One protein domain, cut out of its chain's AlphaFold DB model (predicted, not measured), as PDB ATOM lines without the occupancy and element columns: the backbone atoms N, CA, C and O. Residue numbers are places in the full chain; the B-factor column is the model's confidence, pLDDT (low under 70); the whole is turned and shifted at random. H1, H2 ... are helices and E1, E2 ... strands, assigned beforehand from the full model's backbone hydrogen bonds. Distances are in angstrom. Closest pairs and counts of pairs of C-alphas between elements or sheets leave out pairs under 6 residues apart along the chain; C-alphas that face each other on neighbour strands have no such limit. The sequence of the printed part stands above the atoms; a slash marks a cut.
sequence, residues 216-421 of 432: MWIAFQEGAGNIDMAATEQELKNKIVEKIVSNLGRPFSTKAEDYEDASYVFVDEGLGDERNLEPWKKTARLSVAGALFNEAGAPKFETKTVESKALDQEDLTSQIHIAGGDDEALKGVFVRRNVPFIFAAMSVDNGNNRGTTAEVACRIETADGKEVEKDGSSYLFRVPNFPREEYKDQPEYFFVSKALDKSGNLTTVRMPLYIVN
ATOM      1  N   MET A 216     211.537 229.006 333.222       93.44
ATOM      2  CA  MET A 216     211.521 230.311 332.564       93.44
ATOM      3  C   MET A 216     212.744 230.519 331.686       93.44
ATOM      4  O   MET A 216     213.879 230.239 332.066       93.44
ATOM      5  N   TRP A 217     212.498 231.062 330.503       93.56
ATOM      6  CA  TRP A 217     213.493 231.369 329.497       93.56
ATOM      7  C   TRP A 217     213.382 232.824 329.094       93.56
ATOM      8  O   TRP A 217     212.298 233.289 328.752       93.56
ATOM      9  N   ILE A 218     214.502 233.534 329.092       94.94
ATOM     10  CA  ILE A 218     214.565 234.938 328.695       94.94
ATOM     11  C   ILE A 218     215.691 235.083 327.681       94.94
ATOM     12  O   ILE A 218     216.798 234.624 327.946       94.94
ATOM     13  N   ALA A 219     215.432 235.740 326.553       95.06
ATOM     14  CA  ALA A 219     216.470 236.161 325.623       95.06
ATOM     15  C   ALA A 219     216.561 237.684 325.572       95.06
ATOM     16  O   ALA A 219     215.549 238.385 325.595       95.06
ATOM     17  N   PHE A 220     217.785 238.165 325.438       95.31
ATOM     18  CA  PHE A 220     218.173 239.560 325.365       95.31
ATOM     19  C   PHE A 220     218.958 239.788 324.078       95.31
ATOM     20  O   PHE A 220     219.915 239.062 323.791       95.31
ATOM     21  N   GLN A 221     218.585 240.813 323.317       93.50
ATOM     22  CA  GLN A 221     219.305 241.218 322.113       93.50
ATOM     23  C   GLN A 221     219.612 242.708 322.124       93.50
ATOM     24  O   GLN A 221     218.789 243.534 322.522       93.50
ATOM     25  N   GLU A 222     220.790 243.034 321.601       89.75
ATOM     26  CA  GLU A 222     221.207 244.394 321.298       89.75
ATOM     27  C   GLU A 222     221.512 244.552 319.813       89.75
ATOM     28  O   GLU A 222     222.188 243.713 319.217       89.75
ATOM     29  N   GLY A 223     221.089 245.671 319.233       83.88
ATOM     30  CA  GLY A 223     221.320 246.009 317.828       83.88
ATOM     31  C   GLY A 223     222.700 246.600 317.552       83.88
ATOM     32  O   GLY A 223     222.787 247.650 316.918       83.88
ATOM     33  N   ALA A 224     223.778 245.995 318.054       76.06
ATOM     34  CA  ALA A 224     225.133 246.479 317.787       76.06
ATOM     35  C   ALA A 224     226.111 245.363 317.407       76.06
ATOM     36  O   ALA A 224     225.979 244.217 317.835       76.06
ATOM     37  N   GLY A 225     227.121 245.722 316.609       74.12
ATOM     38  CA  GLY A 225     227.987 244.772 315.912       74.12
ATOM     39  C   GLY A 225     227.281 244.107 314.722       74.12
ATOM     40  O   GLY A 225     226.504 244.745 314.018       74.12
ATOM     41  N   ASN A 226     227.557 242.817 314.507       72.44
ATOM     42  CA  ASN A 226     226.999 242.014 313.406       72.44
ATOM     43  C   ASN A 226     225.737 241.218 313.803       72.44
ATOM     44  O   ASN A 226     225.374 240.271 313.107       72.44
ATOM     45  N   ILE A 227     225.107 241.545 314.935       80.12
ATOM     46  CA  ILE A 227     223.920 240.833 315.422       80.12
ATOM     47  C   ILE A 227     222.721 241.182 314.533       80.12
ATOM     48  O   ILE A 227     222.345 242.348 314.416       80.12
ATOM     49  N   ASP A 228     222.097 240.159 313.946       82.00
ATOM     50  CA  ASP A 228     220.809 240.277 313.255       82.00
ATOM     51  C   ASP A 228     219.670 240.334 314.286       82.00
ATOM     52  O   ASP A 228     219.030 239.332 314.635       82.00
ATOM     53  N   MET A 229     219.507 241.525 314.865       87.81
ATOM     54  CA  MET A 229     218.509 241.813 315.888       87.81
ATOM     55  C   MET A 229     217.100 241.623 315.317       87.81
ATOM     56  O   MET A 229     216.783 242.135 314.244       87.81
ATOM     57  N   ALA A 230     216.237 240.917 316.050       91.12
ATOM     58  CA  ALA A 230     214.835 240.796 315.668       91.12
ATOM     59  C   ALA A 230     214.169 242.182 315.587       91.12
ATOM     60  O   ALA A 230     214.439 243.056 316.414       91.12
ATOM     61  N   ALA A 231     213.265 242.391 314.626       88.50
ATOM     62  CA  ALA A 231     212.613 243.690 314.455       88.50
ATOM     63  C   ALA A 231     211.604 243.981 315.580       88.50
ATOM     64  O   ALA A 231     211.299 245.141 315.873       88.50
ATOM     65  N   THR A 232     211.079 242.924 316.210       90.19
ATOM     66  CA  THR A 232     210.119 242.999 317.316       90.19
ATOM     67  C   THR A 232     210.402 241.950 318.391       90.19
ATOM     68  O   THR A 232     210.987 240.898 318.123       90.19
ATOM     69  N   GLU A 233     209.905 242.186 319.607       90.38
ATOM     70  CA  GLU A 233     209.935 241.189 320.688       90.38
ATOM     71  C   GLU A 233     209.171 239.908 320.315       90.38
ATOM     72  O   GLU A 233     209.553 238.824 320.741       90.38
ATOM     73  N   GLN A 234     208.136 240.000 319.469       91.19
ATOM     74  CA  GLN A 234     207.390 238.831 318.997       91.19
ATOM     75  C   GLN A 234     208.221 237.953 318.050       91.19
ATOM     76  O   GLN A 234     208.158 236.728 318.129       91.19
ATOM     77  N   GLU A 235     209.017 238.554 317.166       92.25
ATOM     78  CA  GLU A 235     209.943 237.802 316.313       92.25
ATOM     79  C   GLU A 235     211.033 237.116 317.139       92.25
ATOM     80  O   GLU A 235     211.325 235.940 316.912       92.25
ATOM     81  N   LEU A 236     211.591 237.816 318.137       92.62
ATOM     82  CA  LEU A 236     212.533 237.214 319.080       92.62
ATOM     83  C   LEU A 236     211.877 236.051 319.833       92.62
ATOM     84  O   LEU A 236     212.447 234.967 319.918       92.62
ATOM     85  N   LYS A 237     210.646 236.243 320.311       91.38
ATOM     86  CA  LYS A 237     209.870 235.210 320.996       91.38
ATOM     87  C   LYS A 237     209.676 233.965 320.137       91.38
ATOM     88  O   LYS A 237     209.894 232.868 320.632       91.38
ATOM     89  N   ASN A 238     209.342 234.107 318.854       90.44
ATOM     90  CA  ASN A 238     209.195 232.959 317.952       90.44
ATOM     91  C   ASN A 238     210.508 232.159 317.830       90.44
ATOM     92  O   ASN A 238     210.479 230.933 317.925       90.44
ATOM     93  N   LYS A 239     211.661 232.839 317.723       87.50
ATOM     94  CA  LYS A 239     212.984 232.180 317.740       87.50
ATOM     95  C   LYS A 239     213.237 231.444 319.064       87.50
ATOM     96  O   LYS A 239     213.793 230.348 319.063       87.50
ATOM     97  N   ILE A 240     212.819 232.025 320.194       89.19
ATOM     98  CA  ILE A 240     212.912 231.375 321.509       89.19
ATOM     99  C   ILE A 240     212.057 230.104 321.543       89.19
ATOM    100  O   ILE A 240     212.583 229.070 321.943       89.19
ATOM    101  N   VAL A 241     210.790 230.143 321.097       88.06
ATOM    102  CA  VAL A 241     209.881 228.971 321.072       88.06
ATOM    103  C   VAL A 241     210.544 227.773 320.405       88.06
ATOM    104  O   VAL A 241     210.557 226.679 320.968       88.06
ATOM    105  N   GLU A 242     211.115 227.978 319.219       86.12
ATOM    106  CA  GLU A 242     211.773 226.916 318.454       86.12
ATOM    107  C   GLU A 242     212.926 226.282 319.249       86.12
ATOM    108  O   GLU A 242     213.064 225.052 319.287       86.12
ATOM    109  N   LYS A 243     213.712 227.101 319.960       85.06
ATOM    110  CA  LYS A 243     214.777 226.626 320.856       85.06
ATOM    111  C   LYS A 243     214.216 225.914 322.102       85.06
ATOM    112  O   LYS A 243     214.780 224.889 322.482       85.06
ATOM    113  N   ILE A 244     213.104 226.386 322.692       83.06
ATOM    114  CA  ILE A 244     212.429 225.757 323.856       83.06
ATOM    115  C   ILE A 244     212.021 224.339 323.520       83.06
ATOM    116  O   ILE A 244     212.380 223.399 324.230       83.06
ATOM    117  N   VAL A 245     211.280 224.199 322.425       82.69
ATOM    118  CA  VAL A 245     210.702 222.925 322.007       82.69
ATOM    119  C   VAL A 245     211.807 221.937 321.641       82.69
ATOM    120  O   VAL A 245     211.755 220.784 322.056       82.69
ATOM    121  N   SER A 246     212.844 222.388 320.929       85.38
ATOM    122  CA  SER A 246     213.959 221.517 320.529       85.38
ATOM    123  C   SER A 246     214.847 221.058 321.690       85.38
ATOM    124  O   SER A 246     215.448 219.991 321.589       85.38
ATOM    125  N   ASN A 247     214.910 221.813 322.793       82.19
ATOM    126  CA  ASN A 247     215.771 221.505 323.945       82.19
ATOM    127  C   ASN A 247     214.993 221.187 325.229       82.19
ATOM    128  O   ASN A 247     215.584 221.138 326.308       82.19
ATOM    129  N   LEU A 248     213.678 220.960 325.136       76.94
ATOM    130  CA  LEU A 248     212.811 220.586 326.260       76.94
ATOM    131  C   LEU A 248     212.949 221.513 327.481       76.94
ATOM    132  O   LEU A 248     213.016 221.046 328.623       76.94
ATOM    133  N   GLY A 249     213.061 222.824 327.260       73.81
ATOM    134  CA  GLY A 249     213.190 223.770 328.372       73.81
ATOM    135  C   GLY A 249     214.591 223.855 329.014       73.81
ATOM    136  O   GLY A 249     214.739 224.536 330.019       73.81
ATOM    137  N   ARG A 250     215.644 223.266 328.418       80.19
ATOM    138  CA  ARG A 250     217.052 223.438 328.843       80.19
ATOM    139  C   ARG A 250     217.891 224.432 328.020       80.19
ATOM    140  O   ARG A 250     217.591 224.659 326.846       80.19
ATOM    141  N   PRO A 251     219.028 224.910 328.576       85.62
ATOM    142  CA  PRO A 251     220.091 225.510 327.776       85.62
ATOM    143  C   PRO A 251     220.482 224.596 326.608       85.62
ATOM    144  O   PRO A 251     220.692 223.397 326.790       85.62
ATOM    145  N   PHE A 252     220.598 225.166 325.411       88.38
ATOM    146  CA  PHE A 252     220.850 224.400 324.186       88.38
ATOM    147  C   PHE A 252     222.338 224.091 323.943       88.38
ATOM    148  O   PHE A 252     222.678 223.284 323.083       88.38
ATOM    149  N   SER A 253     223.235 224.719 324.708       87.75
ATOM    150  CA  SER A 253     224.671 224.431 324.735       87.75
ATOM    151  C   SER A 253     225.308 224.847 326.065       87.75
ATOM    152  O   SER A 253     224.757 225.651 326.812       87.75
ATOM    153  N   THR A 254     226.496 224.332 326.365       86.94
ATOM    154  CA  THR A 254     227.353 224.826 327.456       86.94
ATOM    155  C   THR A 254     228.535 225.655 326.952       86.94
ATOM    156  O   THR A 254     229.316 226.160 327.757       86.94
ATOM    157  N   LYS A 255     228.690 225.803 325.630       88.00
ATOM    158  CA  LYS A 255     229.740 226.627 325.020       88.00
ATOM    159  C   LYS A 255     229.235 228.047 324.857       88.00
ATOM    160  O   LYS A 255     228.170 228.259 324.289       88.00
ATOM    161  N   ALA A 256     230.008 229.017 325.330       81.19
ATOM    162  CA  ALA A 256     229.603 230.416 325.287       81.19
ATOM    163  C   ALA A 256     229.484 230.951 323.847       81.19
ATOM    164  O   ALA A 256     228.622 231.787 323.587       81.19
ATOM    165  N   GLU A 257     230.296 230.438 322.915       80.88
ATOM    166  CA  GLU A 257     230.263 230.823 321.492       80.88
ATOM    167  C   GLU A 257     228.940 230.467 320.791       80.88
ATOM    168  O   GLU A 257     228.562 231.099 319.811       80.88
ATOM    169  N   ASP A 258     228.190 229.491 321.307       88.06
ATOM    170  CA  ASP A 258     226.911 229.092 320.707       88.06
ATOM    171  C   ASP A 258     225.788 230.123 320.983       88.06
ATOM    172  O   ASP A 258     224.679 229.989 320.468       88.06
ATOM    173  N   TYR A 259     226.077 231.170 321.770       87.25
ATOM    174  CA  TYR A 259     225.152 232.222 322.211       87.25
ATOM    175  C   TYR A 259     225.543 233.619 321.690       87.25
ATOM    176  O   TYR A 259     225.379 234.630 322.375       87.25
ATOM    177  N   GLU A 260     226.112 233.694 320.486       78.75
ATOM    178  CA  GLU A 260     226.499 234.969 319.861       78.75
ATOM    179  C   GLU A 260     225.300 235.778 319.329       78.75
ATOM    180  O   GLU A 260     225.391 236.998 319.193       78.75
ATOM    181  N   ASP A 261     224.167 235.124 319.043       82.75
ATOM    182  CA  ASP A 261     222.970 235.742 318.456       82.75
ATOM    183  C   ASP A 261     222.104 236.500 319.476       82.75
ATOM    184  O   ASP A 261     221.407 237.457 319.127       82.75
ATOM    185  N   ALA A 262     222.124 236.066 320.732       90.88
ATOM    186  CA  ALA A 262     221.420 236.671 321.851       90.88
ATOM    187  C   ALA A 262     222.024 236.177 323.169       90.88
ATOM    188  O   ALA A 262     222.628 235.109 323.237       90.88
ATOM    189  N   SER A 263     221.821 236.934 324.245       92.94
ATOM    190  CA  SER A 263     222.145 236.467 325.595       92.94
ATOM    191  C   SER A 263     220.900 235.894 326.261       92.94
ATOM    192  O   SER A 263     219.821 236.459 326.126       92.94
ATOM    193  N   TYR A 264     221.029 234.785 326.978       94.50
ATOM    194  CA  TYR A 264     219.913 234.031 327.533       94.50
ATOM    195  C   TYR A 264     220.035 233.830 329.040       94.50
ATOM    196  O   TYR A 264     221.127 233.622 329.567       94.50
ATOM    197  N   VAL A 265     218.887 233.826 329.712       94.56
ATOM    198  CA  VAL A 265     218.711 233.302 331.070       94.56
ATOM    199  C   VAL A 265     217.795 232.095 330.979       94.56
ATOM    200  O   VAL A 265     216.715 232.177 330.392       94.56
ATOM    201  N   PHE A 266     218.219 231.005 331.599       93.94
ATOM    202  CA  PHE A 266     217.454 229.780 331.756       93.94
ATOM    203  C   PHE A 266     217.242 229.537 333.245       93.94
ATOM    204  O   PHE A 266     218.198 229.587 334.020       93.94
ATOM    205  N   VAL A 267     216.001 229.283 333.631       93.50
ATOM    206  CA  VAL A 267     215.618 228.824 334.962       93.50
ATOM    207  C   VAL A 267     214.881 227.510 334.765       93.50
ATOM    208  O   VAL A 267     213.774 227.532 334.231       93.50
ATOM    209  N   ASP A 268     215.507 226.389 335.121       90.94
ATOM    210  CA  ASP A 268     214.938 225.057 334.895       90.94
ATOM    211  C   ASP A 268     215.106 224.120 336.096       90.94
ATOM    212  O   ASP A 268     216.187 224.044 336.669       90.94
ATOM    213  N   GLU A 269     214.079 223.358 336.474       84.25
ATOM    214  CA  GLU A 269     214.161 222.373 337.576       84.25
ATOM    215  C   GLU A 269     214.915 221.066 337.226       84.25
ATOM    216  O   GLU A 269     214.860 220.077 337.954       84.25
ATOM    217  N   GLY A 270     215.670 221.031 336.122       78.50
ATOM    218  CA  GLY A 270     216.534 219.892 335.808       78.50
ATOM    219  C   GLY A 270     215.822 218.694 335.165       78.50
ATOM    220  O   GLY A 270     214.851 218.848 334.414       78.50
ATOM    221  N   LEU A 271     216.408 217.492 335.305       72.56
ATOM    222  CA  LEU A 271     215.874 216.200 334.804       72.56
ATOM    223  C   LEU A 271     214.944 215.518 335.808       72.56
ATOM    224  O   LEU A 271     214.856 215.951 336.944       72.56
ATOM    225  N   GLY A 272     214.307 214.416 335.389       72.75
ATOM    226  CA  GLY A 272     213.382 213.623 336.204       72.75
ATOM    227  C   GLY A 272     213.811 213.463 337.664       72.75
ATOM    228  O   GLY A 272     213.049 213.834 338.539       72.75
ATOM    229  N   ASP A 273     215.037 213.023 337.944       79.00
ATOM    230  CA  ASP A 273     215.482 212.815 339.332       79.00
ATOM    231  C   ASP A 273     215.675 214.115 340.140       79.00
ATOM    232  O   ASP A 273     215.566 214.081 341.362       79.00
ATOM    233  N   GLU A 274     215.968 215.244 339.485       80.62
ATOM    234  CA  GLU A 274     216.133 216.566 340.118       80.62
ATOM    235  C   GLU A 274     214.772 217.252 340.325       80.62
ATOM    236  O   GLU A 274     214.506 217.813 341.386       80.62
ATOM    237  N   ARG A 275     213.893 217.144 339.326       82.94
ATOM    238  CA  ARG A 275     212.544 217.714 339.318       82.94
ATOM    239  C   ARG A 275     211.591 216.947 340.232       82.94
ATOM    240  O   ARG A 275     210.830 217.556 340.967       82.94
ATOM    241  N   ASN A 276     211.660 215.614 340.225       86.38
ATOM    242  CA  ASN A 276     210.762 214.737 340.991       86.38
ATOM    243  C   ASN A 276     211.208 214.564 342.462       86.38
ATOM    244  O   ASN A 276     210.877 213.579 343.148       86.38
ATOM    245  N   LEU A 277     212.044 215.486 342.945       88.19
ATOM    246  CA  LEU A 277     212.380 215.580 344.354       88.19
ATOM    247  C   LEU A 277     211.158 216.039 345.140       88.19
ATOM    248  O   LEU A 277     210.282 216.732 344.637       88.19
ATOM    249  N   GLU A 278     211.115 215.653 346.414       87.94
ATOM    250  CA  GLU A 278     210.073 216.138 347.317       87.94
ATOM    251  C   GLU A 278     210.057 217.677 347.323       87.94
ATOM    252  O   GLU A 278     211.132 218.277 347.233       87.94
ATOM    253  N   PRO A 279     208.897 218.333 347.499       86.50
ATOM    254  CA  PRO A 279     208.766 219.786 347.342       86.50
ATOM    255  C   PRO A 279     209.796 220.611 348.134       86.50
ATOM    256  O   PRO A 279     210.356 221.576 347.628       86.50
ATOM    257  N   TRP A 280     210.135 220.186 349.357       85.25
ATOM    258  CA  TRP A 280     211.133 220.843 350.222       85.25
ATOM    259  C   TRP A 280     212.601 220.576 349.840       85.25
ATOM    260  O   TRP A 280     213.513 221.059 350.509       85.25
ATOM    261  N   LYS A 281     212.843 219.769 348.807       88.19
ATOM    262  CA  LYS A 281     214.159 219.468 348.226       88.19
ATOM    263  C   LYS A 281     214.284 219.972 346.788       88.19
ATOM    264  O   LYS A 281     215.362 219.828 346.216       88.19
ATOM    265  N   LYS A 282     213.215 220.525 346.202       88.12
ATOM    266  CA  LYS A 282     213.230 221.026 344.827       88.12
ATOM    267  C   LYS A 282     214.164 222.224 344.695       88.12
ATOM    268  O   LYS A 282     214.261 223.089 345.570       88.12
ATOM    269  N   THR A 283     214.858 222.267 343.569       91.25
ATOM    270  CA  THR A 283     215.775 223.346 343.211       91.25
ATOM    271  C   THR A 283     215.656 223.629 341.726       91.25
ATOM    272  O   THR A 283     215.463 222.699 340.949       91.25
ATOM    273  N   ALA A 284     215.873 224.876 341.322       91.56
ATOM    274  CA  ALA A 284     216.058 225.227 339.923       91.56
ATOM    275  C   ALA A 284     217.531 225.497 339.615       91.56
ATOM    276  O   ALA A 284     218.288 226.039 340.422       91.56
ATOM    277  N   ARG A 285     217.937 225.168 338.402       91.62
ATOM    278  CA  ARG A 285     219.183 225.595 337.797       91.62
ATOM    279  C   ARG A 285     218.969 226.955 337.150       91.62
ATOM    280  O   ARG A 285     218.149 227.102 336.252       91.62
ATOM    281  N   LEU A 286     219.739 227.945 337.584       92.94
ATOM    282  CA  LEU A 286     219.905 229.201 336.865       92.94
ATOM    283  C   LEU A 286     221.128 229.070 335.963       92.94
ATOM    284  O   LEU A 286     222.241 228.956 336.473       92.94
ATOM    285  N   SER A 287     220.933 229.152 334.649       92.81
ATOM    286  CA  SER A 287     222.025 229.281 333.680       92.81
ATOM    287  C   SER A 287     221.949 230.626 332.969       92.81
ATOM    288  O   SER A 287     220.870 231.046 332.553       92.81
ATOM    289  N   VAL A 288     223.086 231.293 332.793       93.25
ATOM    290  CA  VAL A 288     223.200 232.506 331.975       93.25
ATOM    291  C   VAL A 288     224.231 232.306 330.882       93.25
ATOM    292  O   VAL A 288     225.292 231.728 331.119       93.25
ATOM    293  N   ALA A 289     223.903 232.760 329.677       92.62
ATOM    294  CA  ALA A 289     224.703 232.505 328.493       92.62
ATOM    295  C   ALA A 289     224.732 233.718 327.555       92.62
ATOM    296  O   ALA A 289     223.700 234.337 327.331       92.62
ATOM    297  N   GLY A 290     225.887 234.054 326.984       90.94
ATOM    298  CA  GLY A 290     226.047 235.135 326.005       90.94
ATOM    299  C   GLY A 290     226.820 236.352 326.521       90.94
ATOM    300  O   GLY A 290     227.301 236.389 327.656       90.94
ATOM    301  N   ALA A 291     226.992 237.337 325.642       89.44
ATOM    302  CA  ALA A 291     227.882 238.480 325.848       89.44
ATOM    303  C   ALA A 291     227.388 239.498 326.892       89.44
ATOM    304  O   ALA A 291     228.206 240.150 327.539       89.44
ATOM    305  N   LEU A 292     226.072 239.639 327.092       91.81
ATOM    306  CA  LEU A 292     225.513 240.672 327.978       91.81
ATOM    307  C   LEU A 292     225.673 240.350 329.476       91.81
ATOM    308  O   LEU A 292     225.377 241.195 330.313       91.81
ATOM    309  N   PHE A 293     226.165 239.161 329.841       91.31
ATOM    310  CA  PHE A 293     226.465 238.786 331.236       91.31
ATOM    311  C   PHE A 293     227.925 239.032 331.630       91.31
ATOM    312  O   PHE A 293     228.378 238.593 332.692       91.31
ATOM    313  N   ASN A 294     228.673 239.722 330.770       87.94
ATOM    314  CA  ASN A 294     230.053 240.112 330.992       87.94
ATOM    315  C   ASN A 294     230.206 241.612 330.715       87.94
ATOM    316  O   ASN A 294     229.848 242.091 329.644       87.94
ATOM    317  N   GLU A 295     230.780 242.355 331.659       84.56
ATOM    318  CA  GLU A 295     231.004 243.801 331.522       84.56
ATOM    319  C   GLU A 295     231.932 244.172 330.353       84.56
ATOM    320  O   GLU A 295     231.816 245.261 329.790       84.56
ATOM    321  N   ALA A 296     232.822 243.256 329.955       83.38
ATOM    322  CA  ALA A 296     233.694 243.408 328.793       83.38
ATOM    323  C   ALA A 296     233.033 242.960 327.477       83.38
ATOM    324  O   ALA A 296     233.610 243.163 326.412       83.38
ATOM    325  N   GLY A 297     231.853 242.336 327.534       81.62
ATOM    326  CA  GLY A 297     231.135 241.853 326.358       81.62
ATOM    327  C   GLY A 297     231.657 240.562 325.737       81.62
ATOM    328  O   GLY A 297     231.260 240.212 324.628       81.62
ATOM    329  N   ALA A 298     232.540 239.843 326.430       84.81
ATOM    330  CA  ALA A 298     232.962 238.513 326.008       84.81
ATOM    331  C   ALA A 298     231.855 237.477 326.294       84.81
ATOM    332  O   ALA A 298     231.244 237.542 327.368       84.81
ATOM    333  N   PRO A 299     231.616 236.500 325.396       86.19
ATOM    334  CA  PRO A 299     230.673 235.418 325.650       86.19
ATOM    335  C   PRO A 299     230.974 234.713 326.975       86.19
ATOM    336  O   PRO A 299     232.120 234.372 327.274       86.19
ATOM    337  N   LYS A 300     229.932 234.485 327.772       87.88
ATOM    338  CA  LYS A 300     230.014 233.804 329.065       87.88
ATOM    339  C   LYS A 300     228.970 232.695 329.120       87.88
ATOM    340  O   LYS A 300     227.879 232.883 328.600       87.88
ATOM    341  N   PHE A 301     229.288 231.572 329.758       91.44
ATOM    342  CA  PHE A 301     228.305 230.583 330.200       91.44
ATOM    343  C   PHE A 301     228.558 230.288 331.678       91.44
ATOM    344  O   PHE A 301     229.682 229.960 332.059       91.44
ATOM    345  N   GLU A 302     227.537 230.428 332.512       90.06
ATOM    346  CA  GLU A 302     227.613 230.159 333.946       90.06
ATOM    347  C   GLU A 302     226.320 229.507 334.421       90.06
ATOM    348  O   GLU A 302     225.240 229.831 333.931       90.06
ATOM    349  N   THR A 303     226.430 228.590 335.381       90.56
ATOM    350  CA  THR A 303     225.289 227.890 335.970       90.56
ATOM    351  C   THR A 303     225.409 227.854 337.487       90.56
ATOM    352  O   THR A 303     226.504 227.679 338.024       90.56
ATOM    353  N   LYS A 304     224.277 227.959 338.182       89.56
ATOM    354  CA  LYS A 304     224.170 227.789 339.635       89.56
ATOM    355  C   LYS A 304     222.847 227.129 340.014       89.56
ATOM    356  O   LYS A 304     221.874 227.216 339.270       89.56
ATOM    357  N   THR A 305     222.800 226.525 341.192       90.88
ATOM    358  CA  THR A 305     221.561 225.998 341.778       90.88
ATOM    359  C   THR A 305     220.894 227.068 342.642       90.88
ATOM    360  O   THR A 305     221.569 227.817 343.349       90.88
ATOM    361  N   VAL A 306     219.568 227.148 342.572       91.00
ATOM    362  CA  VAL A 306     218.704 228.058 343.326       91.00
ATOM    363  C   VAL A 306     217.657 227.215 344.041       91.00
ATOM    364  O   VAL A 306     216.981 226.397 343.423       91.00
ATOM    365  N   GLU A 307     217.533 227.396 345.348       90.25
ATOM    366  CA  GLU A 307     216.555 226.659 346.147       90.25
ATOM    367  C   GLU A 307     215.127 227.118 345.840       90.25
ATOM    368  O   GLU A 307     214.862 228.325 345.764       90.25
ATOM    369  N   SER A 308     214.212 226.154 345.716       90.44
ATOM    370  CA  SER A 308     212.779 226.431 345.747       90.44
ATOM    371  C   SER A 308     212.346 226.779 347.164       90.44
ATOM    372  O   SER A 308     212.854 226.238 348.150       90.44
ATOM    373  N   LYS A 309     211.426 227.732 347.277       90.69
ATOM    374  CA  LYS A 309     210.888 228.199 348.556       90.69
ATOM    375  C   LYS A 309     209.376 228.121 348.525       90.69
ATOM    376  O   LYS A 309     208.771 228.310 347.477       90.69
ATOM    377  N   ALA A 310     208.759 227.922 349.684       87.88
ATOM    378  CA  ALA A 310     207.318 228.114 349.802       87.88
ATOM    379  C   ALA A 310     206.968 229.569 349.440       87.88
ATOM    380  O   ALA A 310     207.581 230.514 349.954       87.88
ATOM    381  N   LEU A 311     206.013 229.741 348.529       87.88
ATOM    382  CA  LEU A 311     205.381 231.023 348.248       87.88
ATOM    383  C   LEU A 311     204.252 231.250 349.245       87.88
ATOM    384  O   LEU A 311     204.255 232.251 349.959       87.88
ATOM    385  N   ASP A 312     203.355 230.274 349.326       85.44
ATOM    386  CA  ASP A 312     202.248 230.247 350.262       85.44
ATOM    387  C   ASP A 312     202.147 228.849 350.880       85.44
ATOM    388  O   ASP A 312     202.103 227.839 350.180       85.44
ATOM    389  N   GLN A 313     202.163 228.786 352.211       80.19
ATOM    390  CA  GLN A 313     202.059 227.514 352.923       80.19
ATOM    391  C   GLN A 313     200.620 226.999 352.987       80.19
ATOM    392  O   GLN A 313     200.441 225.793 353.092       80.19
ATOM    393  N   GLU A 314     199.619 227.879 352.959       80.62
ATOM    394  CA  GLU A 314     198.200 227.516 352.986       80.62
ATOM    395  C   GLU A 314     197.749 226.977 351.629       80.62
ATOM    396  O   GLU A 314     197.033 225.980 351.589       80.62
ATOM    397  N   ASP A 315     198.229 227.567 350.533       80.06
ATOM    398  CA  ASP A 315     197.907 227.129 349.167       80.06
ATOM    399  C   ASP A 315     198.905 226.096 348.605       80.06
ATOM    400  O   ASP A 315     198.730 225.613 347.491       80.06
ATOM    401  N   LEU A 316     199.943 225.735 349.373       82.44
ATOM    402  CA  LEU A 316     201.036 224.833 348.969       82.44
ATOM    403  C   LEU A 316     201.780 225.245 347.691       82.44
ATOM    404  O   LEU A 316     202.425 224.418 347.056       82.44
ATOM    405  N   THR A 317     201.770 226.529 347.348       88.94
ATOM    406  CA  THR A 317     202.479 227.022 346.166       88.94
ATOM    407  C   THR A 317     203.956 227.259 346.459       88.94
ATOM    408  O   THR A 317     204.356 227.650 347.566       88.94
ATOM    409  N   SER A 318     204.793 227.047 345.448       90.06
ATOM    410  CA  SER A 318     206.233 227.274 345.514       90.06
ATOM    411  C   SER A 318     206.672 228.472 344.678       90.06
ATOM    412  O   SER A 318     205.934 229.010 343.847       90.06
ATOM    413  N   GLN A 319     207.895 228.927 344.934       93.94
ATOM    414  CA  GLN A 319     208.544 229.927 344.113       93.94
ATOM    415  C   GLN A 319     210.040 229.690 343.937       93.94
ATOM    416  O   GLN A 319     210.765 229.336 344.874       93.94
ATOM    417  N   ILE A 320     210.513 230.065 342.751       94.25
ATOM    418  CA  ILE A 320     211.917 230.332 342.465       94.25
ATOM    419  C   ILE A 320     212.108 231.842 342.373       94.25
ATOM    420  O   ILE A 320     211.529 232.519 341.520       94.25
ATOM    421  N   HIS A 321     212.955 232.386 343.247       93.94
ATOM    422  CA  HIS A 321     213.292 233.806 343.252       93.94
ATOM    423  C   HIS A 321     214.774 234.019 342.959       93.94
ATOM    424  O   HIS A 321     215.639 233.614 343.736       93.94
ATOM    425  N   ILE A 322     215.057 234.705 341.856       93.25
ATOM    426  CA  ILE A 322     216.409 235.063 341.436       93.25
ATOM    427  C   ILE A 322     216.555 236.579 341.497       93.25
ATOM    428  O   ILE A 322     215.919 237.307 340.732       93.25
ATOM    429  N   ALA A 323     217.437 237.037 342.381       90.88
ATOM    430  CA  ALA A 323     217.920 238.409 342.421       90.88
ATOM    431  C   ALA A 323     219.344 238.467 341.847       90.88
ATOM    432  O   ALA A 323     220.168 237.598 342.135       90.88
ATOM    433  N   GLY A 324     219.613 239.464 341.006       87.69
ATOM    434  CA  GLY A 324     220.972 239.827 340.603       87.69
ATOM    435  C   GLY A 324     221.544 240.962 341.455       87.69
ATOM    436  O   GLY A 324     220.803 241.642 342.165       87.69
ATOM    437  N   GLY A 325     222.849 241.197 341.348       85.00
ATOM    438  CA  GLY A 325     223.564 242.225 342.107       85.00
ATOM    439  C   GLY A 325     225.070 241.978 342.141       85.00
ATOM    440  O   GLY A 325     225.526 240.893 341.802       85.00
ATOM    441  N   ASP A 326     225.851 242.970 342.562       74.62
ATOM    442  CA  ASP A 326     227.322 242.886 342.531       74.62
ATOM    443  C   ASP A 326     227.902 241.770 343.420       74.62
ATOM    444  O   ASP A 326     228.953 241.220 343.090       74.62
ATOM    445  N   ASP A 327     227.188 241.395 344.484       69.19
ATOM    446  CA  ASP A 327     227.544 240.291 345.388       69.19
ATOM    447  C   ASP A 327     226.884 238.950 345.000       69.19
ATOM    448  O   ASP A 327     227.091 237.928 345.654       69.19
ATOM    449  N   GLU A 328     226.080 238.937 343.936       76.00
ATOM    450  CA  GLU A 328     225.370 237.756 343.459       76.00
ATOM    451  C   GLU A 328     226.130 237.086 342.311       76.00
ATOM    452  O   GLU A 328     226.749 237.734 341.468       76.00
ATOM    453  N   ALA A 329     225.994 235.762 342.191       62.06
ATOM    454  CA  ALA A 329     226.551 235.021 341.051       62.06
ATOM    455  C   ALA A 329     226.022 235.529 339.689       62.06
ATOM    456  O   ALA A 329     226.698 235.433 338.669       62.06
ATOM    457  N   LEU A 330     224.823 236.128 339.674       81.88
ATOM    458  CA  LEU A 330     224.330 236.888 338.530       81.88
ATOM    459  C   LEU A 330     224.489 238.384 338.811       81.88
ATOM    460  O   LEU A 330     223.619 238.990 339.430       81.88
ATOM    461  N   LYS A 331     225.569 238.989 338.308       87.12
ATOM    462  CA  LYS A 331     225.835 240.422 338.506       87.12
ATOM    463  C   LYS A 331     224.724 241.311 337.932       87.12
ATOM    464  O   LYS A 331     224.228 242.211 338.601       87.12
ATOM    465  N   GLY A 332     224.302 241.035 336.700       92.25
ATOM    466  CA  GLY A 332     223.277 241.794 335.985       92.25
ATOM    467  C   GLY A 332     223.415 241.636 334.472       92.25
ATOM    468  O   GLY A 332     224.172 240.784 334.004       92.25
ATOM    469  N   VAL A 333     222.695 242.468 333.722       94.38
ATOM    470  CA  VAL A 333     222.780 242.551 332.256       94.38
ATOM    471  C   VAL A 333     223.479 243.848 331.885       94.38
ATOM    472  O   VAL A 333     223.023 244.933 332.244       94.38
ATOM    473  N   PHE A 334     224.586 243.739 331.163       92.94
ATOM    474  CA  PHE A 334     225.361 244.866 330.669       92.94
ATOM    475  C   PHE A 334     224.864 245.256 329.285       92.94
ATOM    476  O   PHE A 334     224.994 244.476 328.346       92.94
ATOM    477  N   VAL A 335     224.308 246.460 329.170       92.25
ATOM    478  CA  VAL A 335     223.773 247.013 327.922       92.25
ATOM    479  C   VAL A 335     224.545 248.254 327.486       92.25
ATOM    480  O   VAL A 335     225.004 249.049 328.307       92.25
ATOM    481  N   ARG A 336     224.707 248.460 326.183       89.69
ATOM    482  CA  ARG A 336     225.448 249.591 325.620       89.69
ATOM    483  C   ARG A 336     224.579 250.838 325.536       89.69
ATOM    484  O   ARG A 336     223.441 250.831 325.070       89.69
ATOM    485  N   ARG A 337     225.170 251.967 325.926       90.56
ATOM    486  CA  ARG A 337     224.548 253.281 325.747       90.56
ATOM    487  C   ARG A 337     224.251 253.551 324.268       90.56
ATOM    488  O   ARG A 337     225.126 253.397 323.420       90.56
ATOM    489  N   ASN A 338     223.060 254.073 323.987       90.19
ATOM    490  CA  ASN A 338     222.553 254.426 322.658       90.19
ATOM    491  C   ASN A 338     222.458 253.246 321.676       90.19
ATOM    492  O   ASN A 338     222.494 253.463 320.466       90.19
ATOM    493  N   VAL A 339     222.331 252.018 322.180       90.88
ATOM    494  CA  VAL A 339     222.086 250.824 321.367       90.88
ATOM    495  C   VAL A 339     220.657 250.331 321.628       90.88
ATOM    496  O   VAL A 339     220.259 250.272 322.793       90.88
ATOM    497  N   PRO A 340     219.872 250.004 320.583       92.31
ATOM    498  CA  PRO A 340     218.556 249.398 320.753       92.31
ATOM    499  C   PRO A 340     218.651 248.065 321.493       92.31
ATOM    500  O   PRO A 340     219.435 247.197 321.106       92.31
ATOM    501  N   PHE A 341     217.826 247.896 322.521       94.38
ATOM    502  CA  PHE A 341     217.755 246.691 323.342       94.38
ATOM    503  C   PHE A 341     216.333 246.132 323.349       94.38
ATOM    504  O   PHE A 341     215.373 246.870 323.588       94.38
ATOM    505  N   ILE A 342     216.188 244.833 323.101       95.19
ATOM    506  CA  ILE A 342     214.914 244.116 323.223       95.19
ATOM    507  C   ILE A 342     215.112 242.845 324.035       95.19
ATOM    508  O   ILE A 342     216.211 242.291 324.114       95.19
ATOM    509  N   PHE A 343     214.016 242.352 324.590       95.75
ATOM    510  CA  PHE A 343     213.976 241.044 325.211       95.75
ATOM    511  C   PHE A 343     212.647 240.365 324.935       95.75
ATOM    512  O   PHE A 343     211.637 241.006 324.653       95.75
ATOM    513  N   ALA A 344     212.648 239.050 325.056       94.69
ATOM    514  CA  ALA A 344     211.431 238.269 325.114       94.69
ATOM    515  C   ALA A 344     211.627 237.144 326.120       94.69
ATOM    516  O   ALA A 344     212.744 236.661 326.313       94.69
ATOM    517  N   ALA A 345     210.540 236.727 326.755       94.12
ATOM    518  CA  ALA A 345     210.573 235.605 327.669       94.12
ATOM    519  C   ALA A 345     209.356 234.713 327.503       94.12
ATOM    520  O   ALA A 345     208.297 235.133 327.022       94.12
ATOM    521  N   MET A 346     209.541 233.469 327.911       92.75
ATOM    522  CA  MET A 346     208.540 232.422 327.891       92.75
ATOM    523  C   MET A 346     208.746 231.511 329.083       92.75
ATOM    524  O   MET A 346     209.851 231.407 329.616       92.75
ATOM    525  N   SER A 347     207.677 230.851 329.489       91.75
ATOM    526  CA  SER A 347     207.730 229.819 330.505       91.75
ATOM    527  C   SER A 347     207.132 228.534 329.975       91.75
ATOM    528  O   SER A 347     206.422 228.523 328.964       91.75
ATOM    529  N   VAL A 348     207.440 227.445 330.658       88.94
ATOM    530  CA  VAL A 348     206.731 226.181 330.508       88.94
ATOM    531  C   VAL A 348     206.244 225.740 331.876       88.94
ATOM    532  O   VAL A 348     206.915 225.944 332.887       88.94
ATOM    533  N   ASP A 349     205.046 225.177 331.889       85.38
ATOM    534  CA  ASP A 349     204.425 224.657 333.099       85.38
ATOM    535  C   ASP A 349     205.051 223.296 333.440       85.38
ATOM    536  O   ASP A 349     205.086 222.390 332.601       85.38
ATOM    537  N   ASN A 350     205.599 223.152 334.645       81.62
ATOM    538  CA  ASN A 350     206.200 221.889 335.060       81.62
ATOM    539  C   ASN A 350     205.147 220.863 335.497       81.62
ATOM    540  O   ASN A 350     205.375 219.669 335.278       81.62
ATOM    541  N   GLY A 351     203.972 221.303 335.959       77.75
ATOM    542  CA  GLY A 351     202.855 220.435 336.322       77.75
ATOM    543  C   GLY A 351     202.337 219.595 335.148       77.75
ATOM    544  O   GLY A 351     201.803 218.510 335.333       77.75
ATOM    545  N   ASN A 352     202.560 220.006 333.896       76.88
ATOM    546  CA  ASN A 352     202.262 219.165 332.729       76.88
ATOM    547  C   ASN A 352     203.506 218.635 332.009       76.88
ATOM    548  O   ASN A 352     203.460 218.352 330.809       76.88
ATOM    549  N   ASN A 353     204.615 218.476 332.737       77.19
ATOM    550  CA  ASN A 353     205.893 218.008 332.204       77.19
ATOM    551  C   ASN A 353     206.412 218.869 331.037       77.19
ATOM    552  O   ASN A 353     206.969 218.330 330.078       77.19
ATOM    553  N   ARG A 354     206.251 220.199 331.111       81.75
ATOM    554  CA  ARG A 354     206.650 221.153 330.057       81.75
ATOM    555  C   ARG A 354     205.862 220.983 328.754       81.75
ATOM    556  O   ARG A 354     206.327 221.382 327.687       81.75
ATOM    557  N   GLY A 355     204.674 220.385 328.826       74.75
ATOM    558  CA  GLY A 355     203.811 220.123 327.678       74.75
ATOM    559  C   GLY A 355     203.203 221.387 327.069       74.75
ATOM    560  O   GLY A 355     202.841 221.385 325.892       74.75
ATOM    561  N   THR A 356     203.113 222.480 327.834       78.94
ATOM    562  CA  THR A 356     202.610 223.767 327.329       78.94
ATOM    563  C   THR A 356     203.540 224.921 327.646       78.94
ATOM    564  O   THR A 356     204.016 225.060 328.773       78.94
ATOM    565  N   THR A 357     203.711 225.804 326.666       82.38
ATOM    566  CA  THR A 357     204.330 227.111 326.867       82.38
ATOM    567  C   THR A 357     203.311 228.131 327.374       82.38
ATOM    568  O   THR A 357     202.125 228.070 327.044       82.38
ATOM    569  N   ALA A 358     203.787 229.091 328.157       81.31
ATOM    570  CA  ALA A 358     203.021 230.228 328.638       81.31
ATOM    571  C   ALA A 358     203.815 231.532 328.469       81.31
ATOM    572  O   ALA A 358     205.040 231.542 328.298       81.31
ATOM    573  N   GLU A 359     203.087 232.647 328.446       81.12
ATOM    574  CA  GLU A 359     203.698 233.970 328.402       81.12
ATOM    575  C   GLU A 359     204.177 234.400 329.782       81.12
ATOM    576  O   GLU A 359     203.588 234.067 330.808       81.12
ATOM    577  N   VAL A 360     205.244 235.191 329.779       92.06
ATOM    578  CA  VAL A 360     205.877 235.712 330.983       92.06
ATOM    579  C   VAL A 360     205.746 237.223 330.960       92.06
ATOM    580  O   VAL A 360     205.961 237.862 329.929       92.06
ATOM    581  N   ALA A 361     205.387 237.806 332.099       93.69
ATOM    582  CA  ALA A 361     205.338 239.251 332.227       93.69
ATOM    583  C   ALA A 361     206.764 239.777 332.409       93.69
ATOM    584  O   ALA A 361     207.387 239.527 333.444       93.69
ATOM    585  N   CYS A 362     207.261 240.523 331.423       94.44
ATOM    586  CA  CYS A 362     208.590 241.120 331.457       94.44
ATOM    587  C   CYS A 362     208.530 242.625 331.248       94.44
ATOM    588  O   CYS A 362     207.782 243.113 330.404       94.44
ATOM    589  N   ARG A 363     209.358 243.356 331.990       95.88
ATOM    590  CA  ARG A 363     209.488 244.809 331.873       95.88
ATOM    591  C   ARG A 363     210.841 245.273 332.387       95.88
ATOM    592  O   ARG A 363     211.533 244.542 333.100       95.88
ATOM    593  N   ILE A 364     211.177 246.515 332.069       97.38
ATOM    594  CA  ILE A 364     212.257 247.235 332.734       97.38
ATOM    595  C   ILE A 364     211.621 248.214 333.704       97.38
ATOM    596  O   ILE A 364     210.718 248.953 333.329       97.38
ATOM    597  N   GLU A 365     212.085 248.218 334.946       96.62
ATOM    598  CA  GLU A 365     211.645 249.164 335.965       96.62
ATOM    599  C   GLU A 365     212.826 249.962 336.521       96.62
ATOM    600  O   GLU A 365     213.964 249.493 336.551       96.62
ATOM    601  N   THR A 366     212.569 251.186 336.960       94.44
ATOM    602  CA  THR A 366     213.501 251.957 337.786       94.44
ATOM    603  C   THR A 366     213.520 251.423 339.222       94.44
ATOM    604  O   THR A 366     212.652 250.648 339.625       94.44
ATOM    605  N   ALA A 367     214.492 251.846 340.036       89.56
ATOM    606  CA  ALA A 367     214.586 251.439 341.447       89.56
ATOM    607  C   ALA A 367     213.316 251.688 342.285       89.56
ATOM    608  O   ALA A 367     213.058 250.950 343.232       89.56
ATOM    609  N   ASP A 368     212.515 252.702 341.945       90.06
ATOM    610  CA  ASP A 368     211.230 253.006 342.590       90.06
ATOM    611  C   ASP A 368     210.043 252.209 342.009       90.06
ATOM    612  O   ASP A 368     208.897 252.460 342.379       90.06
ATOM    613  N   GLY A 369     210.303 251.243 341.121       91.19
ATOM    614  CA  GLY A 369     209.310 250.322 340.563       91.19
ATOM    615  C   GLY A 369     208.489 250.888 339.405       91.19
ATOM    616  O   GLY A 369     207.484 250.288 339.026       91.19
ATOM    617  N   LYS A 370     208.875 252.039 338.840       94.88
ATOM    618  CA  LYS A 370     208.201 252.590 337.658       94.88
ATOM    619  C   LYS A 370     208.705 251.912 336.401       94.88
ATOM    620  O   LYS A 370     209.908 251.783 336.202       94.88
ATOM    621  N   GLU A 371     207.781 251.516 335.541       96.06
ATOM    622  CA  GLU A 371     208.118 250.943 334.245       96.06
ATOM    623  C   GLU A 371     208.808 251.980 333.347       96.06
ATOM    624  O   GLU A 371     208.412 253.147 333.294       96.06
ATOM    625  N   VAL A 372     209.870 251.554 332.669       95.88
ATOM    626  CA  VAL A 372     210.617 252.360 331.703       95.88
ATOM    627  C   VAL A 372     209.925 252.269 330.350       95.88
ATOM    628  O   VAL A 372     209.646 251.179 329.860       95.88
ATOM    629  N   GLU A 373     209.676 253.413 329.722       93.69
ATOM    630  CA  GLU A 373     209.053 253.459 328.400       93.69
ATOM    631  C   GLU A 373     210.032 253.063 327.286       93.69
ATOM    632  O   GLU A 373     211.228 253.369 327.327       93.69
ATOM    633  N   LYS A 374     209.500 252.401 326.256       92.81
ATOM    634  CA  LYS A 374     210.235 252.064 325.031       92.81
ATOM    635  C   LYS A 374     210.351 253.277 324.104       92.81
ATOM    636  O   LYS A 374     209.435 254.089 324.004       92.81
ATOM    637  N   ASP A 375     211.451 253.338 323.359       89.44
ATOM    638  CA  ASP A 375     211.627 254.219 322.203       89.44
ATOM    639  C   ASP A 375     211.300 253.409 320.932       89.44
ATOM    640  O   ASP A 375     212.094 252.595 320.445       89.44
ATOM    641  N   GLY A 376     210.062 253.543 320.445       88.75
ATOM    642  CA  GLY A 376     209.538 252.715 319.356       88.75
ATOM    643  C   GLY A 376     209.324 251.259 319.783       88.75
ATOM    644  O   GLY A 376     208.521 250.981 320.671       88.75
ATOM    645  N   SER A 377     210.014 250.318 319.131       88.31
ATOM    646  CA  SER A 377     209.927 248.875 319.418       88.31
ATOM    647  C   SER A 377     211.006 248.358 320.377       88.31
ATOM    648  O   SER A 377     211.056 247.157 320.634       88.31
ATOM    649  N   SER A 378     211.863 249.235 320.907       92.12
ATOM    650  CA  SER A 378     213.037 248.857 321.702       92.12
ATOM    651  C   SER A 378     213.257 249.784 322.893       92.12
ATOM    652  O   SER A 378     212.716 250.884 322.947       92.12
ATOM    653  N   TYR A 379     214.079 249.362 323.845       94.56
ATOM    654  CA  TYR A 379     214.604 250.238 324.884       94.56
ATOM    655  C   TYR A 379     215.869 250.931 324.382       94.56
ATOM    656  O   TYR A 379     216.720 250.302 323.751       94.56
ATOM    657  N   LEU A 380     216.001 252.224 324.683       93.25
ATOM    658  CA  LEU A 380     217.164 253.019 324.299       93.25
ATOM    659  C   LEU A 380     217.700 253.809 325.494       93.25
ATOM    660  O   LEU A 380     217.134 254.820 325.913       93.25
ATOM    661  N   PHE A 381     218.843 253.375 326.019       92.81
ATOM    662  CA  PHE A 381     219.456 253.978 327.197       92.81
ATOM    663  C   PHE A 381     220.482 255.043 326.823       92.81
ATOM    664  O   PHE A 381     221.494 254.752 326.186       92.81
ATOM    665  N   ARG A 382     220.251 256.290 327.242       89.31
ATOM    666  CA  ARG A 382     221.075 257.441 326.820       89.31
ATOM    667  C   ARG A 382     222.173 257.833 327.799       89.31
ATOM    668  O   ARG A 382     223.082 258.567 327.419       89.31
ATOM    669  N   VAL A 383     222.097 257.367 329.041       90.06
ATOM    670  CA  VAL A 383     223.015 257.768 330.112       90.06
ATOM    671  C   VAL A 383     223.658 256.520 330.707       90.06
ATOM    672  O   VAL A 383     222.921 255.599 331.056       90.06
ATOM    673  N   PRO A 384     225.000 256.442 330.778       90.88
ATOM    674  CA  PRO A 384     225.657 255.312 331.417       90.88
ATOM    675  C   PRO A 384     225.366 255.324 332.915       90.88
ATOM    676  O   PRO A 384     225.191 256.385 333.511       90.88
ATOM    677  N   ASN A 385     225.324 254.145 333.519       90.50
ATOM    678  CA  ASN A 385     225.150 254.002 334.959       90.50
ATOM    679  C   ASN A 385     226.175 253.037 335.578       90.50
ATOM    680  O   ASN A 385     226.126 252.822 336.785       90.50
ATOM    681  N   PHE A 386     227.102 252.494 334.778       90.19
ATOM    682  CA  PHE A 386     228.142 251.556 335.195       90.19
ATOM    683  C   PHE A 386     229.550 252.037 334.776       90.19
ATOM    684  O   PHE A 386     229.705 252.473 333.629       90.19
ATOM    685  N   PRO A 387     230.578 251.928 335.648       87.69
ATOM    686  CA  PRO A 387     230.525 251.388 337.015       87.69
ATOM    687  C   PRO A 387     229.748 252.296 337.983       87.69
ATOM    688  O   PRO A 387     229.827 253.521 337.897       87.69
ATOM    689  N   ARG A 388     228.982 251.707 338.919       86.69
ATOM    690  CA  ARG A 388     228.070 252.454 339.822       86.69
ATOM    691  C   ARG A 388     228.783 253.538 340.633       86.69
ATOM    692  O   ARG A 388     228.182 254.552 340.971       86.69
ATOM    693  N   GLU A 389     230.063 253.343 340.927       87.81
ATOM    694  CA  GLU A 389     230.887 254.284 341.685       87.81
ATOM    695  C   GLU A 389     231.085 255.631 340.976       87.81
ATOM    696  O   GLU A 389     231.147 256.662 341.647       87.81
ATOM    697  N   GLU A 390     231.140 255.625 339.641       86.94
ATOM    698  CA  GLU A 390     231.306 256.820 338.804       86.94
ATOM    699  C   GLU A 390     229.967 257.506 338.487       86.94
ATOM    700  O   GLU A 390     229.938 258.707 338.233       86.94
ATOM    701  N   TYR A 391     228.857 256.761 338.549       88.12
ATOM    702  CA  TYR A 391     227.523 257.189 338.105       88.12
ATOM    703  C   TYR A 391     226.463 257.079 339.211       88.12
ATOM    704  O   TYR A 391     225.329 256.652 338.974       88.12
ATOM    705  N   LYS A 392     226.828 257.446 340.445       88.19
ATOM    706  CA  LYS A 392     225.958 257.325 341.634       88.19
ATOM    707  C   LYS A 392     224.670 258.143 341.543       88.19
ATOM    708  O   LYS A 392     223.685 257.810 342.190       88.19
ATOM    709  N   ASP A 393     224.694 259.227 340.778       90.25
ATOM    710  CA  ASP A 393     223.558 260.115 340.536       90.25
ATOM    711  C   ASP A 393     222.638 259.619 339.410       90.25
ATOM    712  O   ASP A 393     221.553 260.170 339.217       90.25
ATOM    713  N   GLN A 394     223.048 258.580 338.675       91.88
ATOM    714  CA  GLN A 394     222.294 258.053 337.545       91.88
ATOM    715  C   GLN A 394     221.267 257.002 337.976       91.88
ATOM    716  O   GLN A 394     221.541 256.228 338.905       91.88
ATOM    717  N   PRO A 395     220.114 256.925 337.276       89.38
ATOM    718  CA  PRO A 395     219.069 255.966 337.598       89.38
ATOM    719  C   PRO A 395     219.555 254.515 337.565       89.38
ATOM    720  O   PRO A 395     220.367 254.110 336.726       89.38
ATOM    721  N   GLU A 396     218.992 253.724 338.468       93.00
ATOM    722  CA  GLU A 396     219.129 252.274 338.472       93.00
ATOM    723  C   GLU A 396     217.939 251.657 337.763       93.00
ATOM    724  O   GLU A 396     216.788 252.007 338.037       93.00
ATOM    725  N   TYR A 397     218.249 250.733 336.863       95.75
ATOM    726  CA  TYR A 397     217.280 250.009 336.067       95.75
ATOM    727  C   TYR A 397     217.356 248.533 336.423       95.75
ATOM    728  O   TYR A 397     218.436 248.000 336.681       95.75
ATOM    729  N   PHE A 398     216.209 247.872 336.403       96.50
ATOM    730  CA  PHE A 398     216.082 246.456 336.680       96.50
ATOM    731  C   PHE A 398     215.259 245.809 335.584       96.50
ATOM    732  O   PHE A 398     214.160 246.263 335.270       96.50
ATOM    733  N   PHE A 399     215.780 244.727 335.022       96.94
ATOM    734  CA  PHE A 399     214.954 243.805 334.268       96.94
ATOM    735  C   PHE A 399     214.179 242.941 335.262       96.94
ATOM    736  O   PHE A 399     214.770 242.366 336.181       96.94
ATOM    737  N   VAL A 400     212.864 242.850 335.071       96.69
ATOM    738  CA  VAL A 400     211.977 242.026 335.891       96.69
ATOM    739  C   VAL A 400     211.165 241.111 335.003       96.69
ATOM    740  O   VAL A 400     210.524 241.561 334.055       96.69
ATOM    741  N   SER A 401     211.151 239.837 335.369       96.25
ATOM    742  CA  SER A 401     210.399 238.779 334.719       96.25
ATOM    743  C   SER A 401     209.628 237.964 335.751       96.25
ATOM    744  O   SER A 401     210.179 237.627 336.803       96.25
ATOM    745  N   LYS A 402     208.360 237.659 335.465       96.44
ATOM    746  CA  LYS A 402     207.478 236.866 336.332       96.44
ATOM    747  C   LYS A 402     206.670 235.859 335.521       96.44
ATOM    748  O   LYS A 402     205.915 236.256 334.631       96.44
ATOM    749  N   ALA A 403     206.815 234.583 335.859       95.25
ATOM    750  CA  ALA A 403     206.064 233.468 335.296       95.25
ATOM    751  C   ALA A 403     205.205 232.848 336.398       95.25
ATOM    752  O   ALA A 403     205.751 232.398 337.401       95.25
ATOM    753  N   LEU A 404     203.890 232.848 336.202       92.38
ATOM    754  CA  LEU A 404     202.911 232.238 337.099       92.38
ATOM    755  C   LEU A 404     202.237 231.093 336.340       92.38
ATOM    756  O   LEU A 404     201.778 231.311 335.215       92.38
ATOM    757  N   ASP A 405     202.201 229.898 336.921       90.00
ATOM    758  CA  ASP A 405     201.449 228.777 336.352       90.00
ATOM    759  C   ASP A 405     199.969 228.798 336.783       90.00
ATOM    760  O   ASP A 405     199.490 229.730 337.434       90.00
ATOM    761  N   LYS A 406     199.204 227.784 336.367       86.19
ATOM    762  CA  LYS A 406     197.769 227.692 336.686       86.19
ATOM    763  C   LYS A 406     197.498 227.352 338.151       86.19
ATOM    764  O   LYS A 406     196.411 227.664 338.639       86.19
ATOM    765  N   SER A 407     198.457 226.710 338.803       86.12
ATOM    766  CA  SER A 407     198.402 226.239 340.186       86.12
ATOM    767  C   SER A 407     198.802 227.344 341.171       86.12
ATOM    768  O   SER A 407     198.478 227.275 342.351       86.12
ATOM    769  N   GLY A 408     199.428 228.411 340.669       89.50
ATOM    770  CA  GLY A 408     199.864 229.574 341.429       89.50
ATOM    771  C   GLY A 408     201.350 229.556 341.796       89.50
ATOM    772  O   GLY A 408     201.779 230.458 342.518       89.50
ATOM    773  N   ASN A 409     202.147 228.598 341.303       92.25
ATOM    774  CA  ASN A 409     203.592 228.609 341.527       92.25
ATOM    775  C   ASN A 409     204.264 229.689 340.673       92.25
ATOM    776  O   ASN A 409     203.816 230.034 339.573       92.25
ATOM    777  N   LEU A 410     205.358 230.246 341.195       94.94
ATOM    778  CA  LEU A 410     205.933 231.486 340.684       94.94
ATOM    779  C   LEU A 410     207.438 231.379 340.449       94.94
ATOM    780  O   LEU A 410     208.220 231.253 341.384       94.94
ATOM    781  N   THR A 411     207.875 231.643 339.224       95.88
ATOM    782  CA  THR A 411     209.286 231.953 338.958       95.88
ATOM    783  C   THR A 411     209.439 233.451 338.744       95.88
ATOM    784  O   THR A 411     208.745 234.057 337.927       95.88
ATOM    785  N   THR A 412     210.345 234.079 339.494       95.75
ATOM    786  CA  THR A 412     210.667 235.506 339.383       95.75
ATOM    787  C   THR A 412     212.157 235.703 339.166       95.75
ATOM    788  O   THR A 412     212.983 235.188 339.918       95.75
ATOM    789  N   VAL A 413     212.491 236.539 338.188       95.62
ATOM    790  CA  VAL A 413     213.856 236.991 337.932       95.62
ATOM    791  C   VAL A 413     213.883 238.514 337.988       95.62
ATOM    792  O   VAL A 413     213.156 239.173 337.249       95.62
ATOM    793  N   ARG A 414     214.722 239.079 338.859       94.75
ATOM    794  CA  ARG A 414     214.960 240.523 338.966       94.75
ATOM    795  C   ARG A 414     216.456 240.794 338.958       94.75
ATOM    796  O   ARG A 414     217.152 240.439 339.902       94.75
ATOM    797  N   MET A 415     216.957 241.444 337.914       95.00
ATOM    798  CA  MET A 415     218.392 241.685 337.735       95.00
ATOM    799  C   MET A 415     218.689 243.149 337.401       95.00
ATOM    800  O   MET A 415     217.916 243.760 336.658       95.00
ATOM    801  N   PRO A 416     219.794 243.720 337.913       95.19
ATOM    802  CA  PRO A 416     220.242 245.045 337.509       95.19
ATOM    803  C   PRO A 416     220.555 245.110 336.011       95.19
ATOM    804  O   PRO A 416     221.100 244.166 335.432       95.19
ATOM    805  N   LEU A 417     220.243 246.251 335.404       95.31
ATOM    806  CA  LEU A 417     220.672 246.639 334.065       95.31
ATOM    807  C   LEU A 417     221.770 247.700 334.178       95.31
ATOM    808  O   LEU A 417     221.545 248.823 334.645       95.31
ATOM    809  N   TYR A 418     222.960 247.327 333.722       94.12
ATOM    810  CA  TYR A 418     224.157 248.149 333.741       94.12
ATOM    811  C   TYR A 418     224.415 248.744 332.361       94.12
ATOM    812  O   TYR A 418     224.819 248.054 331.432       94.12
ATOM    813  N   ILE A 419     224.199 250.047 332.230       93.44
ATOM    814  CA  ILE A 419     224.420 250.794 330.999       93.44
ATOM    815  C   ILE A 419     225.889 251.205 330.942       93.44
ATOM    816  O   ILE A 419     226.337 252.076 331.698       93.44
ATOM    817  N   VAL A 420     226.630 250.599 330.022       90.75
ATOM    818  CA  VAL A 420     228.065 250.821 329.843       90.75
ATOM    819  C   VAL A 420     228.343 251.874 328.770       90.75
ATOM    820  O   VAL A 420     227.639 251.993 327.765       90.75
ATOM    821  N   ASN A 421     229.414 252.646 328.968       81.31
ATOM    822  CA  ASN A 421     229.814 253.739 328.075       81.31
ATOM    823  C   ASN A 421     230.732 253.289 326.914       81.31
ATOM    824  O   ASN A 421     231.440 254.107 326.329       81.31
TER     825      ASN A 421
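AT A GLANCE: This is residues 216 to 421 of the 432 residues of an uncharacterized protein of uncultured bacterium (UniProt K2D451). Two twisted sheets lie face to face as a sandwich, and the helix H1 covers the first sheet on the face away from the second. The chain passes from one sheet to the other at the links E4 to E5, E7 to E8 and E9 to E10. The 206 printed residues include three named helices and twelve named strands, in the order E1 H1 H2 E2 H3 and then E3 to E12, of mixed class. The first sheet runs E4 E3 E2 E1 E8 E9, all antiparallel; the second, of E5 E6 E7 E10 E11 E12, is branched and mixed. The whole is compact, with a radius of gyration of the C-alphas of 16.7 A and spans of 47 by 34 by 29 A.

IN THESE COORDINATES: E1, residues 216 to 222, begins at C-alpha 216 (211.521, 230.311, 332.564). H1, residues 233 to 247, is 20.8 A long. H2 is residues 256 to 259, E2 263 to 268, and H3 272 to 275. E3, residues 283 to 290, and E4, 300 to 307, measure 23.2 A and 22.9 A. E5 is residues 309 to 312, E6 317 to 323, and E7 333 to 336. E8, residues 340 to 348, spans 27.8 A. E9 is residues 357 to 359, E10 361 to 366, and E11 397 to 404. E12, residues 410 to 420, spans 31.3 A and ends at C-alpha 420 (228.065, 250.821, 329.843).

HOW THE PARTS SIT: In the first sheet N 219 and O 344 of E1 and E8 are 2.9 A apart, within hydrogen-bond range. H1 is on this sheet, making two layers, a helix on one face of a sheet; it lies over E1 and E8, at a height over the sheet of 8.1 A. Its closest C-alphas to E8 are those of Lys 237 and Ala 344, 5.4 A apart. On the local plane it runs slantwise to the strands, at 41 degrees to E1. H2 is on the same face, and H3 only grazes the sheet with residues 274 to 275. Every O i to N i+4 pair of H1 is within hydrogen-bond range; H2 and H3 are too short for such a pair. The facing parts of the two sheets are 8.9 A centre to centre, with strands at 27 degrees. E10, E11 and E12 form a meander, each strand the antiparallel neighbour of the one before; N 363 and O 400 are 3.0 A apart, N 401 and O 413 2.8 A. Beside E12, E6 and E7 lie on one side, both parallel to it, with N 320 and O 410 at 2.9 A and N 335 and O 418 at 2.8 A; E11 is on the other side. E5 and E6 form a hairpin, with N 309 and O 319 at 3.0 A.

THE WHOLE: The farthest C-alphas, of Asn 226 and Glu 314, are 51.1 A apart. The printed part has no cut. The link E10 to E11, residues 367 to 396, is long. The mean pLDDT of the printed part is 88.5; residues 327 and 329 are under 70.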